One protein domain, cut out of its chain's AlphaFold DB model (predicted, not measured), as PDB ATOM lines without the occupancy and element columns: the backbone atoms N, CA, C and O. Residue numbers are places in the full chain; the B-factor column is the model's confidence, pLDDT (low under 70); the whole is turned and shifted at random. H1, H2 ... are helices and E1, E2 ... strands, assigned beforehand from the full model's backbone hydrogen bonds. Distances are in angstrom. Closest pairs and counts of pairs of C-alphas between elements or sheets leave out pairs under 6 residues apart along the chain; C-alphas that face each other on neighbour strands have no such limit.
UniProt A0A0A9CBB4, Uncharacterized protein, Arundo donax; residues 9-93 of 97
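Overview. This is residues 9 to 93 of the 97 residues of an uncharacterized protein of Arundo donax (UniProt A0A0A9CBB4). The sheet E2 E4 E6 E7 is one wall of a short solenoid, a chain wound in stacked turns, and the smaller sheet E1 E3 E5 is the opposite wall, partly face to face with it. The chain goes back and forth between the walls, with strands running opposite ways in the two, and in the last turn the short helix H1 comes in the row after E5. The printed part has 85 residues, with seven named strands and one named helix in the order E1 E2 E3 E4 E5 E6 H1 E7; both sheets are parallel, with strand orders E2 E4 E6 E7 and E1 E3 E5. The class is mostly strand, though only 39 residues, under half, are in named elements. The whole is compact, with a radius of gyration of the C-alphas of 12.2 A and spans of 35 by 27 by 16 A.

Along the chain. In the larger sheet, E2 is residues 20 to 23, E4 residues 41 to 47, E6 residues 62 to 68 and E7 residues 87 to 93. E4 is 19.3 A long from first to last C-alpha, E6 19.8 A and E7 19.9 A. E7 ends at C-alpha 93 (-48.200, -1.466, -20.579). In the smaller sheet, E1 is residues 9 to 11, beginning at C-alpha 9 (-32.506, -9.964, -6.104), E3 residues 31 to 34 and E5 residues 51 to 53. H1 is residues 74 to 77, with C-alpha 74 at (-45.523, 7.099, -8.425).

Arrangement. In the larger sheet E2 and E7 are the edge strands. E4 and E6 are parallel at 5 degrees, with N 66 and O 44 2.8 A apart, within hydrogen-bond range. E2 and E4 are parallel at 8 degrees, with N 23 and O 43 at 2.8 A. E6 and E7 are parallel at 9 degrees, with N 89 and O 63 at 2.8 A. E6, H1 and E7 form a strand-helix-strand unit, two parallel neighbour strands with a helix between them in the chain, and its crossover is right-handed. In the smaller sheet E3 is parallel to E1 at 6 degrees, with N 11 and O 33 at 2.8 A, and to E5 at 8 degrees, with N 34 and O 53 at 2.8 A. H1 is not on either sheet, and it is only just apart from E5, their closest C-alphas being 8.2 A apart. H1 is too short for an O i to N i+4 pair; its one O i to N i+3 pair is within range.

Size, cuts and confidence. The C-alphas farthest apart are those of Leu 14 and Leu 70, at 36.2 A. The printed part has no cut and no long link; the links E4 to E5 and E6 to H1 are tight. The mean pLDDT of the printed part is 82.5, and residues 57 to 58, 69 to 81 and 93 are under 70.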
ATOM      1  N   LEU A   9     -33.807 -10.506  -5.734       92.62
ATOM      2  CA  LEU A   9     -32.506  -9.964  -6.104       92.62
ATOM      3  C   LEU A   9     -31.954  -9.156  -4.927       92.62
ATOM      4  O   LEU A   9     -32.587  -8.194  -4.491       92.62
ATOM      5  N   LYS A  10     -30.775  -9.542  -4.432       94.56
ATOM      6  CA  LYS A  10     -30.039  -8.805  -3.400       94.56
ATOM      7  C   LYS A  10     -28.715  -8.319  -3.969       94.56
ATOM      8  O   LYS A  10     -27.926  -9.125  -4.457       94.56
ATOM      9  N   VAL A  11     -28.482  -7.016  -3.893       94.19
ATOM     10  CA  VAL A  11     -27.250  -6.371  -4.341       94.19
ATOM     11  C   VAL A  11     -26.479  -5.919  -3.098       94.19
ATOM     12  O   VAL A  11     -26.965  -5.037  -2.392       94.19
ATOM     13  N   PRO A  12     -25.318  -6.525  -2.795       94.06
ATOM     14  CA  PRO A  12     -24.612  -6.279  -1.541       94.06
ATOM     15  C   PRO A  12     -23.880  -4.930  -1.528       94.06
ATOM     16  O   PRO A  12     -23.418  -4.443  -2.564       94.06
ATOM     17  N   CYS A  13     -23.662  -4.386  -0.328       93.06
ATOM     18  CA  CYS A  13     -22.957  -3.115  -0.098       93.06
ATOM     19  C   CYS A  13     -21.489  -3.092  -0.555       93.06
ATOM     20  O   CYS A  13     -20.900  -2.028  -0.747       93.06
ATOM     21  N   LEU A  14     -20.899  -4.269  -0.786       95.50
ATOM     22  CA  LEU A  14     -19.530  -4.432  -1.280       95.50
ATOM     23  C   LEU A  14     -19.344  -3.906  -2.712       95.50
ATOM     24  O   LEU A  14     -18.218  -3.623  -3.127       95.50
ATOM     25  N   LEU A  15     -20.427  -3.756  -3.481       94.56
ATOM     26  CA  LEU A  15     -20.382  -3.306  -4.872       94.56
ATOM     27  C   LEU A  15     -20.258  -1.780  -4.982       94.56
ATOM     28  O   LEU A  15     -21.091  -1.103  -5.576       94.56
ATOM     29  N   GLN A  16     -19.166  -1.229  -4.455       92.12
ATOM     30  CA  GLN A  16     -18.936   0.218  -4.405       92.12
ATOM     31  C   GLN A  16     -18.803   0.888  -5.780       92.12
ATOM     32  O   GLN A  16     -18.934   2.098  -5.883       92.12
ATOM     33  N   ARG A  17     -18.535   0.143  -6.857       94.81
ATOM     34  CA  ARG A  17     -18.451   0.705  -8.221       94.81
ATOM     35  C   ARG A  17     -19.748   0.568  -9.018       94.81
ATOM     36  O   ARG A  17     -19.828   1.079 -10.137       94.81
ATOM     37  N   LEU A  18     -20.742  -0.137  -8.474       94.56
ATOM     38  CA  LEU A  18     -22.011  -0.345  -9.154       94.56
ATOM     39  C   LEU A  18     -22.799   0.964  -9.160       94.56
ATOM     40  O   LEU A  18     -23.279   1.411  -8.125       94.56
ATOM     41  N   ASN A  19     -22.908   1.557 -10.344       93.81
ATOM     42  CA  ASN A  19     -23.621   2.813 -10.572       93.81
ATOM     43  C   ASN A  19     -24.892   2.640 -11.411       93.81
ATOM     44  O   ASN A  19     -25.773   3.496 -11.370       93.81
ATOM     45  N   TYR A  20     -25.011   1.511 -12.111       95.31
ATOM     46  CA  TYR A  20     -26.147   1.174 -12.952       95.31
ATOM     47  C   TYR A  20     -26.644  -0.235 -12.637       95.31
ATOM     48  O   TYR A  20     -25.845  -1.171 -12.556       95.31
ATOM     49  N   LEU A  21     -27.960  -0.383 -12.489       94.00
ATOM     50  CA  LEU A  21     -28.627  -1.672 -12.329       94.00
ATOM     51  C   LEU A  21     -29.845  -1.740 -13.252       94.00
ATOM     52  O   LEU A  21     -30.780  -0.949 -13.121       94.00
ATOM     53  N   GLU A  22     -29.844  -2.721 -14.150       93.50
ATOM     54  CA  GLU A  22     -30.987  -3.069 -14.989       93.50
ATOM     55  C   GLU A  22     -31.558  -4.416 -14.556       93.50
ATOM     56  O   GLU A  22     -30.841  -5.412 -14.446       93.50
ATOM     57  N   VAL A  23     -32.867  -4.447 -14.329       90.38
ATOM     58  CA  VAL A  23     -33.612  -5.668 -14.044       90.38
ATOM     59  C   VAL A  23     -34.677  -5.843 -15.131       90.38
ATOM     60  O   VAL A  23     -35.688  -5.130 -15.116       90.38
ATOM     61  N   PRO A  24     -34.462  -6.762 -16.095       86.25
ATOM     62  CA  PRO A  24     -35.425  -7.024 -17.158       86.25
ATOM     63  C   PRO A  24     -36.678  -7.719 -16.602       86.25
ATOM     64  O   PRO A  24     -36.723  -8.113 -15.440       86.25
ATOM     65  N   GLY A  25     -37.694  -7.916 -17.450       80.12
ATOM     66  CA  GLY A  25     -38.942  -8.598 -17.081       80.12
ATOM     67  C   GLY A  25     -38.715  -9.974 -16.449       80.12
ATOM     68  O   GLY A  25     -38.451 -10.926 -17.177       80.12
ATOM     69  N   CYS A  26     -38.865 -10.074 -15.123       81.94
ATOM     70  CA  CYS A  26     -38.749 -11.316 -14.350       81.94
ATOM     71  C   CYS A  26     -40.110 -11.695 -13.750       81.94
ATOM     72  O   CYS A  26     -40.580 -11.022 -12.834       81.94
ATOM     73  N   GLY A  27     -40.736 -12.778 -14.226       81.56
ATOM     74  CA  GLY A  27     -42.129 -13.097 -13.878       81.56
ATOM     75  C   GLY A  27     -42.365 -13.528 -12.426       81.56
ATOM     76  O   GLY A  27     -43.461 -13.345 -11.907       81.56
ATOM     77  N   LYS A  28     -41.355 -14.093 -11.749       87.12
ATOM     78  CA  LYS A  28     -41.472 -14.548 -10.347       87.12
ATOM     79  C   LYS A  28     -40.802 -13.632  -9.327       87.12
ATOM     80  O   LYS A  28     -40.819 -13.947  -8.136       87.12
ATOM     81  N   LEU A  29     -40.204 -12.534  -9.780       89.00
ATOM     82  CA  LEU A  29     -39.486 -11.616  -8.909       89.00
ATOM     83  C   LEU A  29     -40.481 -10.904  -7.993       89.00
ATOM     84  O   LEU A  29     -41.505 -10.416  -8.450       89.00
ATOM     85  N   LYS A  30     -40.181 -10.863  -6.696       89.44
ATOM     86  CA  LYS A  30     -41.021 -10.225  -5.670       89.44
ATOM     87  C   LYS A  30     -40.307  -9.096  -4.942       89.44
ATOM     88  O   LYS A  30     -40.962  -8.190  -4.438       89.44
ATOM     89  N   LEU A  31     -38.978  -9.153  -4.874       88.81
ATOM     90  CA  LEU A  31     -38.171  -8.207  -4.112       88.81
ATOM     91  C   LEU A  31     -36.863  -7.894  -4.835       88.81
ATOM     92  O   LEU A  31     -36.118  -8.807  -5.201       88.81
ATOM     93  N   ILE A  32     -36.566  -6.603  -4.947       91.31
ATOM     94  CA  ILE A  32     -35.246  -6.075  -5.280       91.31
ATOM     95  C   ILE A  32     -34.762  -5.284  -4.070       91.31
ATOM     96  O   ILE A  32     -35.398  -4.310  -3.662       91.31
ATOM     97  N   HIS A  33     -33.641  -5.711  -3.500       92.06
ATOM     98  CA  HIS A  33     -32.987  -5.039  -2.389       92.06
ATOM     99  C   HIS A  33     -31.556  -4.684  -2.783       92.06
ATOM    100  O   HIS A  33     -30.759  -5.570  -3.090       92.06
ATOM    101  N   ASN A  34     -31.245  -3.394  -2.801       91.75
ATOM    102  CA  ASN A  34     -29.937  -2.863  -3.128       91.75
ATOM    103  C   ASN A  34     -29.331  -2.133  -1.935       91.75
ATOM    104  O   ASN A  34     -29.903  -1.169  -1.435       91.75
ATOM    105  N   GLU A  35     -28.134  -2.566  -1.562       92.62
ATOM    106  CA  GLU A  35     -27.288  -1.935  -0.551       92.62
ATOM    107  C   GLU A  35     -26.024  -1.316  -1.171       92.62
ATOM    108  O   GLU A  35     -25.192  -0.771  -0.449       92.62
ATOM    109  N   ALA A  36     -25.837  -1.404  -2.497       92.81
ATOM    110  CA  ALA A  36     -24.691  -0.787  -3.157       92.81
ATOM    111  C   ALA A  36     -24.762   0.747  -3.018       92.81
ATOM    112  O   ALA A  36     -25.774   1.339  -3.403       92.81
ATOM    113  N   PRO A  37     -23.698   1.401  -2.514       91.12
ATOM    114  CA  PRO A  37     -23.766   2.796  -2.070       91.12
ATOM    115  C   PRO A  37     -23.797   3.819  -3.212       91.12
ATOM    116  O   PRO A  37     -24.234   4.946  -3.016       91.12
ATOM    117  N   ASN A  38     -23.322   3.444  -4.401       92.25
ATOM    118  CA  ASN A  38     -23.105   4.376  -5.511       92.25
ATOM    119  C   ASN A  38     -24.076   4.163  -6.677       92.25
ATOM    120  O   ASN A  38     -23.807   4.616  -7.790       92.25
ATOM    121  N   LEU A  39     -25.201   3.482  -6.432       92.44
ATOM    122  CA  LEU A  39     -26.221   3.268  -7.451       92.44
ATOM    123  C   LEU A  39     -26.900   4.602  -7.790       92.44
ATOM    124  O   LEU A  39     -27.626   5.165  -6.974       92.44
ATOM    125  N   SER A  40     -26.680   5.089  -9.010       93.12
ATOM    126  CA  SER A  40     -27.214   6.372  -9.478       93.12
ATOM    127  C   SER A  40     -28.242   6.226 -10.593       93.12
ATOM    128  O   SER A  40     -28.978   7.167 -10.885       93.12
ATOM    129  N   SER A  41     -28.299   5.063 -11.238       93.88
ATOM    130  CA  SER A  41     -29.200   4.805 -12.352       93.88
ATOM    131  C   SER A  41     -29.833   3.423 -12.220       93.88
ATOM    132  O   SER A  41     -29.134   2.414 -12.112       93.88
ATOM    133  N   PHE A  42     -31.161   3.368 -12.242       92.62
ATOM    134  CA  PHE A  42     -31.918   2.130 -12.078       92.62
ATOM    135  C   PHE A  42     -32.974   1.979 -13.170       92.62
ATOM    136  O   PHE A  42     -33.779   2.885 -13.408       92.62
ATOM    137  N   SER A  43     -32.990   0.813 -13.818       92.19
ATOM    138  CA  SER A  43     -34.038   0.441 -14.760       92.19
ATOM    139  C   SER A  43     -34.699  -0.865 -14.354       92.19
ATOM    140  O   SER A  43     -34.035  -1.876 -14.134       92.19
ATOM    141  N   PHE A  44     -36.024  -0.848 -14.270       89.06
ATOM    142  CA  PHE A  44     -36.819  -2.005 -13.899       89.06
ATOM    143  C   PHE A  44     -37.945  -2.221 -14.894       89.06
ATOM    144  O   PHE A  44     -38.709  -1.304 -15.195       89.06
ATOM    145  N   LYS A  45     -38.081  -3.460 -15.358       87.31
ATOM    146  CA  LYS A  45     -39.224  -3.924 -16.134       87.31
ATOM    147  C   LYS A  45     -39.867  -5.086 -15.398       87.31
ATOM    148  O   LYS A  45     -39.209  -6.089 -15.153       87.31
ATOM    149  N   GLY A  46     -41.150  -4.989 -15.079       82.69
ATOM    150  CA  GLY A  46     -41.827  -6.056 -14.348       82.69
ATOM    151  C   GLY A  46     -43.163  -5.638 -13.760       82.69
ATOM    152  O   GLY A  46     -43.717  -4.601 -14.107       82.69
ATOM    153  N   ASP A  47     -43.685  -6.476 -12.879       79.62
ATOM    154  CA  ASP A  47     -44.972  -6.251 -12.234       79.62
ATOM    155  C   ASP A  47     -44.897  -5.112 -11.196       79.62
ATOM    156  O   ASP A  47     -43.859  -4.889 -10.560       79.62
ATOM    157  N   ASN A  48     -45.990  -4.366 -11.011       75.50
ATOM    158  CA  ASN A  48     -46.054  -3.299 -10.012       75.50
ATOM    159  C   ASN A  48     -46.046  -3.821  -8.553       75.50
ATOM    160  O   ASN A  48     -45.778  -3.030  -7.642       75.50
ATOM    161  N   THR A  49     -46.270  -5.119  -8.335       79.88
ATOM    162  CA  THR A  49     -46.241  -5.807  -7.033       79.88
ATOM    163  C   THR A  49     -44.832  -6.061  -6.499       79.88
ATOM    164  O   THR A  49     -44.677  -6.372  -5.316       79.88
ATOM    165  N   VAL A  50     -43.790  -5.892  -7.322       84.50
ATOM    166  CA  VAL A  50     -42.398  -6.040  -6.875       84.50
ATOM    167  C   VAL A  50     -42.047  -4.944  -5.870       84.50
ATOM    168  O   VAL A  50     -42.180  -3.746  -6.150       84.50
ATOM    169  N   GLN A  51     -41.568  -5.358  -4.698       85.75
ATOM    170  CA  GLN A  51     -41.047  -4.454  -3.680       85.75
ATOM    171  C   GLN A  51     -39.639  -3.995  -4.060       85.75
ATOM    172  O   GLN A  51     -38.777  -4.809  -4.398       85.75
ATOM    173  N   LEU A  52     -39.410  -2.684  -3.990       86.00
ATOM    174  CA  LEU A  52     -38.138  -2.049  -4.320       86.00
ATOM    175  C   LEU A  52     -37.566  -1.391  -3.067       86.00
ATOM    176  O   LEU A  52     -38.199  -0.524  -2.472       86.00
ATOM    177  N   SER A  53     -36.358  -1.788  -2.688       87.12
ATOM    178  CA  SER A  53     -35.570  -1.168  -1.628       87.12
ATOM    179  C   SER A  53     -34.216  -0.819  -2.229       87.12
ATOM    180  O   SER A  53     -33.405  -1.707  -2.464       87.12
ATOM    181  N   LEU A  54     -33.998   0.454  -2.565       84.88
ATOM    182  CA  LEU A  54     -32.818   0.896  -3.321       84.88
ATOM    183  C   LEU A  54     -31.711   1.509  -2.445       84.88
ATOM    184  O   LEU A  54     -30.804   2.142  -2.976       84.88
ATOM    185  N   GLY A  55     -31.765   1.297  -1.128       75.94
ATOM    186  CA  GLY A  55     -30.818   1.884  -0.177       75.94
ATOM    187  C   GLY A  55     -31.001   3.398  -0.041       75.94
ATOM    188  O   GLY A  55     -32.112   3.910  -0.193       75.94
ATOM    189  N   GLU A  56     -29.917   4.122   0.249       71.19
ATOM    190  CA  GLU A  56     -29.917   5.589   0.260       71.19
ATOM    191  C   GLU A  56     -30.151   6.133  -1.156       71.19
ATOM    192  O   GLU A  56     -29.245   6.234  -1.980       71.19
ATOM    193  N   THR A  57     -31.388   6.528  -1.452       69.25
ATOM    194  CA  THR A  57     -31.762   7.000  -2.792       69.25
ATOM    195  C   THR A  57     -31.299   8.424  -3.105       69.25
ATOM    196  O   THR A  57     -31.630   8.946  -4.166       69.25
ATOM    197  N   LEU A  58     -30.535   9.060  -2.209       69.00
ATOM    198  CA  LEU A  58     -29.980  10.398  -2.421       69.00
ATOM    199  C   LEU A  58     -29.050  10.443  -3.640       69.00
ATOM    200  O   LEU A  58     -28.944  11.484  -4.268       69.00
ATOM    201  N   GLN A  59     -28.409   9.337  -4.020       83.31
ATOM    202  CA  GLN A  59     -27.540   9.299  -5.206       83.31
ATOM    203  C   GLN A  59     -28.293   9.009  -6.515       83.31
ATOM    204  O   GLN A  59     -27.693   9.041  -7.591       83.31
ATOM    205  N   MET A  60     -29.597   8.715  -6.446       89.69
ATOM    206  CA  MET A  60     -30.400   8.328  -7.604       89.69
ATOM    207  C   MET A  60     -30.629   9.525  -8.532       89.69
ATOM    208  O   MET A  60     -31.309  10.478  -8.161       89.69
ATOM    209  N   LYS A  61     -30.101   9.438  -9.754       92.62
ATOM    210  CA  LYS A  61     -30.236  10.441 -10.819       92.62
ATOM    211  C   LYS A  61     -31.212  10.008 -11.902       92.62
ATOM    212  O   LYS A  61     -31.994  10.826 -12.374       92.62
ATOM    213  N   ASN A  62     -31.185   8.730 -12.282       92.62
ATOM    214  CA  ASN A  62     -31.997   8.209 -13.378       92.62
ATOM    215  C   ASN A  62     -32.846   7.032 -12.913       92.62
ATOM    216  O   ASN A  62     -32.317   6.015 -12.459       92.62
ATOM    217  N   LEU A  63     -34.159   7.139 -13.092       89.62
ATOM    218  CA  LEU A  63     -35.092   6.074 -12.755       89.62
ATOM    219  C   LEU A  63     -36.018   5.774 -13.931       89.62
ATOM    220  O   LEU A  63     -36.799   6.626 -14.350       89.62
ATOM    221  N   ASN A  64     -35.952   4.546 -14.441       89.88
ATOM    222  CA  ASN A  64     -36.766   4.085 -15.564       89.88
ATOM    223  C   ASN A  64     -37.577   2.843 -15.179       89.88
ATOM    224  O   ASN A  64     -37.016   1.765 -14.974       89.88
ATOM    225  N   MET A  65     -38.899   2.976 -15.106       86.94
ATOM    226  CA  MET A  65     -39.802   1.913 -14.669       86.94
ATOM    227  C   MET A  65     -40.796   1.550 -15.769       86.94
ATOM    228  O   MET A  65     -41.596   2.373 -16.200       86.94
ATOM    229  N   HIS A  66     -40.758   0.292 -16.195       85.12
ATOM    230  CA  HIS A  66     -41.664  -0.321 -17.165       85.12
ATOM    231  C   HIS A  66     -42.564  -1.310 -16.430       85.12
ATOM    232  O   HIS A  66     -42.242  -2.498 -16.333       85.12
ATOM    233  N   CYS A  67     -43.673  -0.817 -15.885       75.81
ATOM    234  CA  CYS A  67     -44.569  -1.613 -15.054       75.81
ATOM    235  C   CYS A  67     -45.791  -2.122 -15.833       75.81
ATOM    236  O   CYS A  67     -46.344  -1.417 -16.674       75.81
ATOM    237  N   SER A  68     -46.227  -3.350 -15.553       71.62
ATOM    238  CA  SER A  68     -47.563  -3.840 -15.924       71.62
ATOM    239  C   SER A  68     -48.547  -3.618 -14.767       71.62
ATOM    240  O   SER A  68     -48.169  -3.807 -13.610       71.62
ATOM    241  N   GLY A  69     -49.783  -3.205 -15.073       62.62
ATOM    242  CA  GLY A  69     -50.883  -3.071 -14.107       62.62
ATOM    243  C   GLY A  69     -51.479  -1.659 -13.973       62.62
ATOM    244  O   GLY A  69     -50.836  -0.646 -14.261       62.62
ATOM    245  N   LEU A  70     -52.736  -1.601 -13.517       53.69
ATOM    246  CA  LEU A  70     -53.486  -0.368 -13.269       53.69
ATOM    247  C   LEU A  70     -52.872   0.404 -12.088       53.69
ATOM    248  O   LEU A  70     -52.852  -0.067 -10.954       53.69
ATOM    249  N   VAL A  71     -52.401   1.616 -12.378       54.97
ATOM    250  CA  VAL A  71     -51.877   2.621 -11.437       54.97
ATOM    251  C   VAL A  71     -50.515   2.267 -10.823       54.97
ATOM    252  O   VAL A  71     -50.388   1.762  -9.709       54.97
ATOM    253  N   PHE A  72     -49.446   2.645 -11.526       59.91
ATOM    254  CA  PHE A  72     -48.166   2.879 -10.867       59.91
ATOM    255  C   PHE A  72     -48.324   4.096  -9.941       59.91
ATOM    256  O   PHE A  72     -48.361   5.234 -10.409       59.91
ATOM    257  N   ASN A  73     -48.469   3.868  -8.632       58.34
ATOM    258  CA  ASN A  73     -48.589   4.947  -7.651       58.34
ATOM    259  C   ASN A  73     -47.215   5.604  -7.425       58.34
ATOM    260  O   ASN A  73     -46.511   5.319  -6.453       58.34
ATOM    261  N   ALA A  74     -46.819   6.439  -8.386       56.94
ATOM    262  CA  ALA A  74     -45.523   7.099  -8.425       56.94
ATOM    263  C   ALA A  74     -45.212   7.888  -7.145       56.94
ATOM    264  O   ALA A  74     -44.132   7.677  -6.607       56.94
ATOM    265  N   PRO A  75     -46.134   8.692  -6.577       54.34
ATOM    266  CA  PRO A  75     -45.840   9.475  -5.375       54.34
ATOM    267  C   PRO A  75     -45.535   8.627  -4.131       54.34
ATOM    268  O   PRO A  75     -44.808   9.069  -3.252       54.34
ATOM    269  N   ALA A  76     -46.075   7.405  -4.045       57.69
ATOM    270  CA  ALA A  76     -45.838   6.512  -2.910       57.69
ATOM    271  C   ALA A  76     -44.521   5.722  -3.032       57.69
ATOM    272  O   ALA A  76     -43.915   5.380  -2.020       57.69
ATOM    273  N   LYS A  77     -44.080   5.421  -4.264       58.72
ATOM    274  CA  LYS A  77     -42.804   4.724  -4.531       58.72
ATOM    275  C   LYS A  77     -41.619   5.679  -4.685       58.72
ATOM    276  O   LYS A  77     -40.490   5.293  -4.405       58.72
ATOM    277  N   LEU A  78     -41.876   6.907  -5.122       65.56
ATOM    278  CA  LEU A  78     -40.915   8.000  -5.208       65.56
ATOM    279  C   LEU A  78     -41.018   8.806  -3.912       65.56
ATOM    280  O   LEU A  78     -41.629   9.871  -3.865       65.56
ATOM    281  N   SER A  79     -40.490   8.255  -2.823       58.41
ATOM    282  CA  SER A  79     -40.409   8.978  -1.556       58.41
ATOM    283  C   SER A  79     -39.572  10.255  -1.700       58.41
ATOM    284  O   SER A  79     -38.729  10.381  -2.591       58.41
ATOM    285  N   SER A  80     -39.733  11.179  -0.748       59.03
ATOM    286  CA  SER A  80     -38.956  12.424  -0.602       59.03
ATOM    287  C   SER A  80     -37.433  12.240  -0.506       59.03
ATOM    288  O   SER A  80     -36.710  13.221  -0.376       59.03
ATOM    289  N   SER A  81     -36.941  11.004  -0.554       61.38
ATOM    290  CA  SER A  81     -35.537  10.610  -0.533       61.38
ATOM    291  C   SER A  81     -34.874  10.607  -1.919       61.38
ATOM    292  O   SER A  81     -33.654  10.491  -2.002       61.38
ATOM    293  N   MET A  82     -35.637  10.718  -3.013       76.12
ATOM    294  CA  MET A  82     -35.120  10.794  -4.391       76.12
ATOM    295  C   MET A  82     -34.995  12.249  -4.881       76.12
ATOM    296  O   MET A  82     -35.456  12.599  -5.964       76.12
ATOM    297  N   GLN A  83     -34.402  13.122  -4.065       73.75
ATOM    298  CA  GLN A  83     -34.349  14.570  -4.338       73.75
ATOM    299  C   GLN A  83     -33.424  14.947  -5.502       73.75
ATOM    300  O   GLN A  83     -33.602  16.000  -6.100       73.75
ATOM    301  N   ASN A  84     -32.462  14.083  -5.835       85.94
ATOM    302  CA  ASN A  84     -31.455  14.332  -6.867       85.94
ATOM    303  C   ASN A  84     -31.802  13.688  -8.222       85.94
ATOM    304  O   ASN A  84     -30.921  13.545  -9.071       85.94
ATOM    305  N   LEU A  85     -33.065  13.289  -8.432       88.19
ATOM    306  CA  LEU A  85     -33.516  12.759  -9.718       88.19
ATOM    307  C   LEU A  85     -33.388  13.826 -10.811       88.19
ATOM    308  O   LEU A  85     -34.035  14.869 -10.765       88.19
ATOM    309  N   GLU A  86     -32.586  13.518 -11.822       92.81
ATOM    310  CA  GLU A  86     -32.414  14.314 -13.038       92.81
ATOM    311  C   GLU A  86     -33.373  13.831 -14.137       92.81
ATOM    312  O   GLU A  86     -33.911  14.637 -14.895       92.81
ATOM    313  N   ALA A  87     -33.631  12.518 -14.200       90.50
ATOM    314  CA  ALA A  87     -34.564  11.920 -15.147       90.50
ATOM    315  C   ALA A  87     -35.439  10.841 -14.496       90.50
ATOM    316  O   ALA A  87     -34.956   9.897 -13.864       90.50
ATOM    317  N   LEU A  88     -36.750  10.952 -14.719       88.44
ATOM    318  CA  LEU A  88     -37.749   9.965 -14.323       88.44
ATOM    319  C   LEU A  88     -38.557   9.541 -15.545       88.44
ATOM    320  O   LEU A  88     -39.126  10.371 -16.254       88.44
ATOM    321  N   THR A  89     -38.642   8.239 -15.775       86.81
ATOM    322  CA  THR A  89     -39.431   7.656 -16.856       86.81
ATOM    323  C   THR A  89     -40.312   6.545 -16.305       86.81
ATOM    324  O   THR A  89     -39.834   5.615 -15.656       86.81
ATOM    325  N   ILE A  90     -41.618   6.650 -16.555       82.81
ATOM    326  CA  ILE A  90     -42.614   5.667 -16.133       82.81
ATOM    327  C   ILE A  90     -43.411   5.259 -17.365       82.81
ATOM    328  O   ILE A  90     -44.116   6.071 -17.962       82.81
ATOM    329  N   HIS A  91     -43.308   3.988 -17.728       79.50
ATOM    330  CA  HIS A  91     -44.093   3.370 -18.781       79.50
ATOM    331  C   HIS A  91     -45.031   2.341 -18.167       79.50
ATOM    332  O   HIS A  91     -44.598   1.451 -17.433       79.50
ATOM    333  N   SER A  92     -46.311   2.443 -18.510       73.38
ATOM    334  CA  SER A  92     -47.277   1.380 -18.262       73.38
ATOM    335  C   SER A  92     -47.522   0.621 -19.558       73.38
ATOM    336  O   SER A  92     -47.723   1.241 -20.607       73.38
ATOM    337  N   ARG A  93     -47.526  -0.714 -19.514       67.00
ATOM    338  CA  ARG A  93     -48.200  -1.466 -20.579       67.00
ATOM    339  C   ARG A  93     -49.693  -1.382 -20.299       67.00
ATOM    340  O   ARG A  93     -50.144  -1.934 -19.301       67.00
TER     341      ARG A  93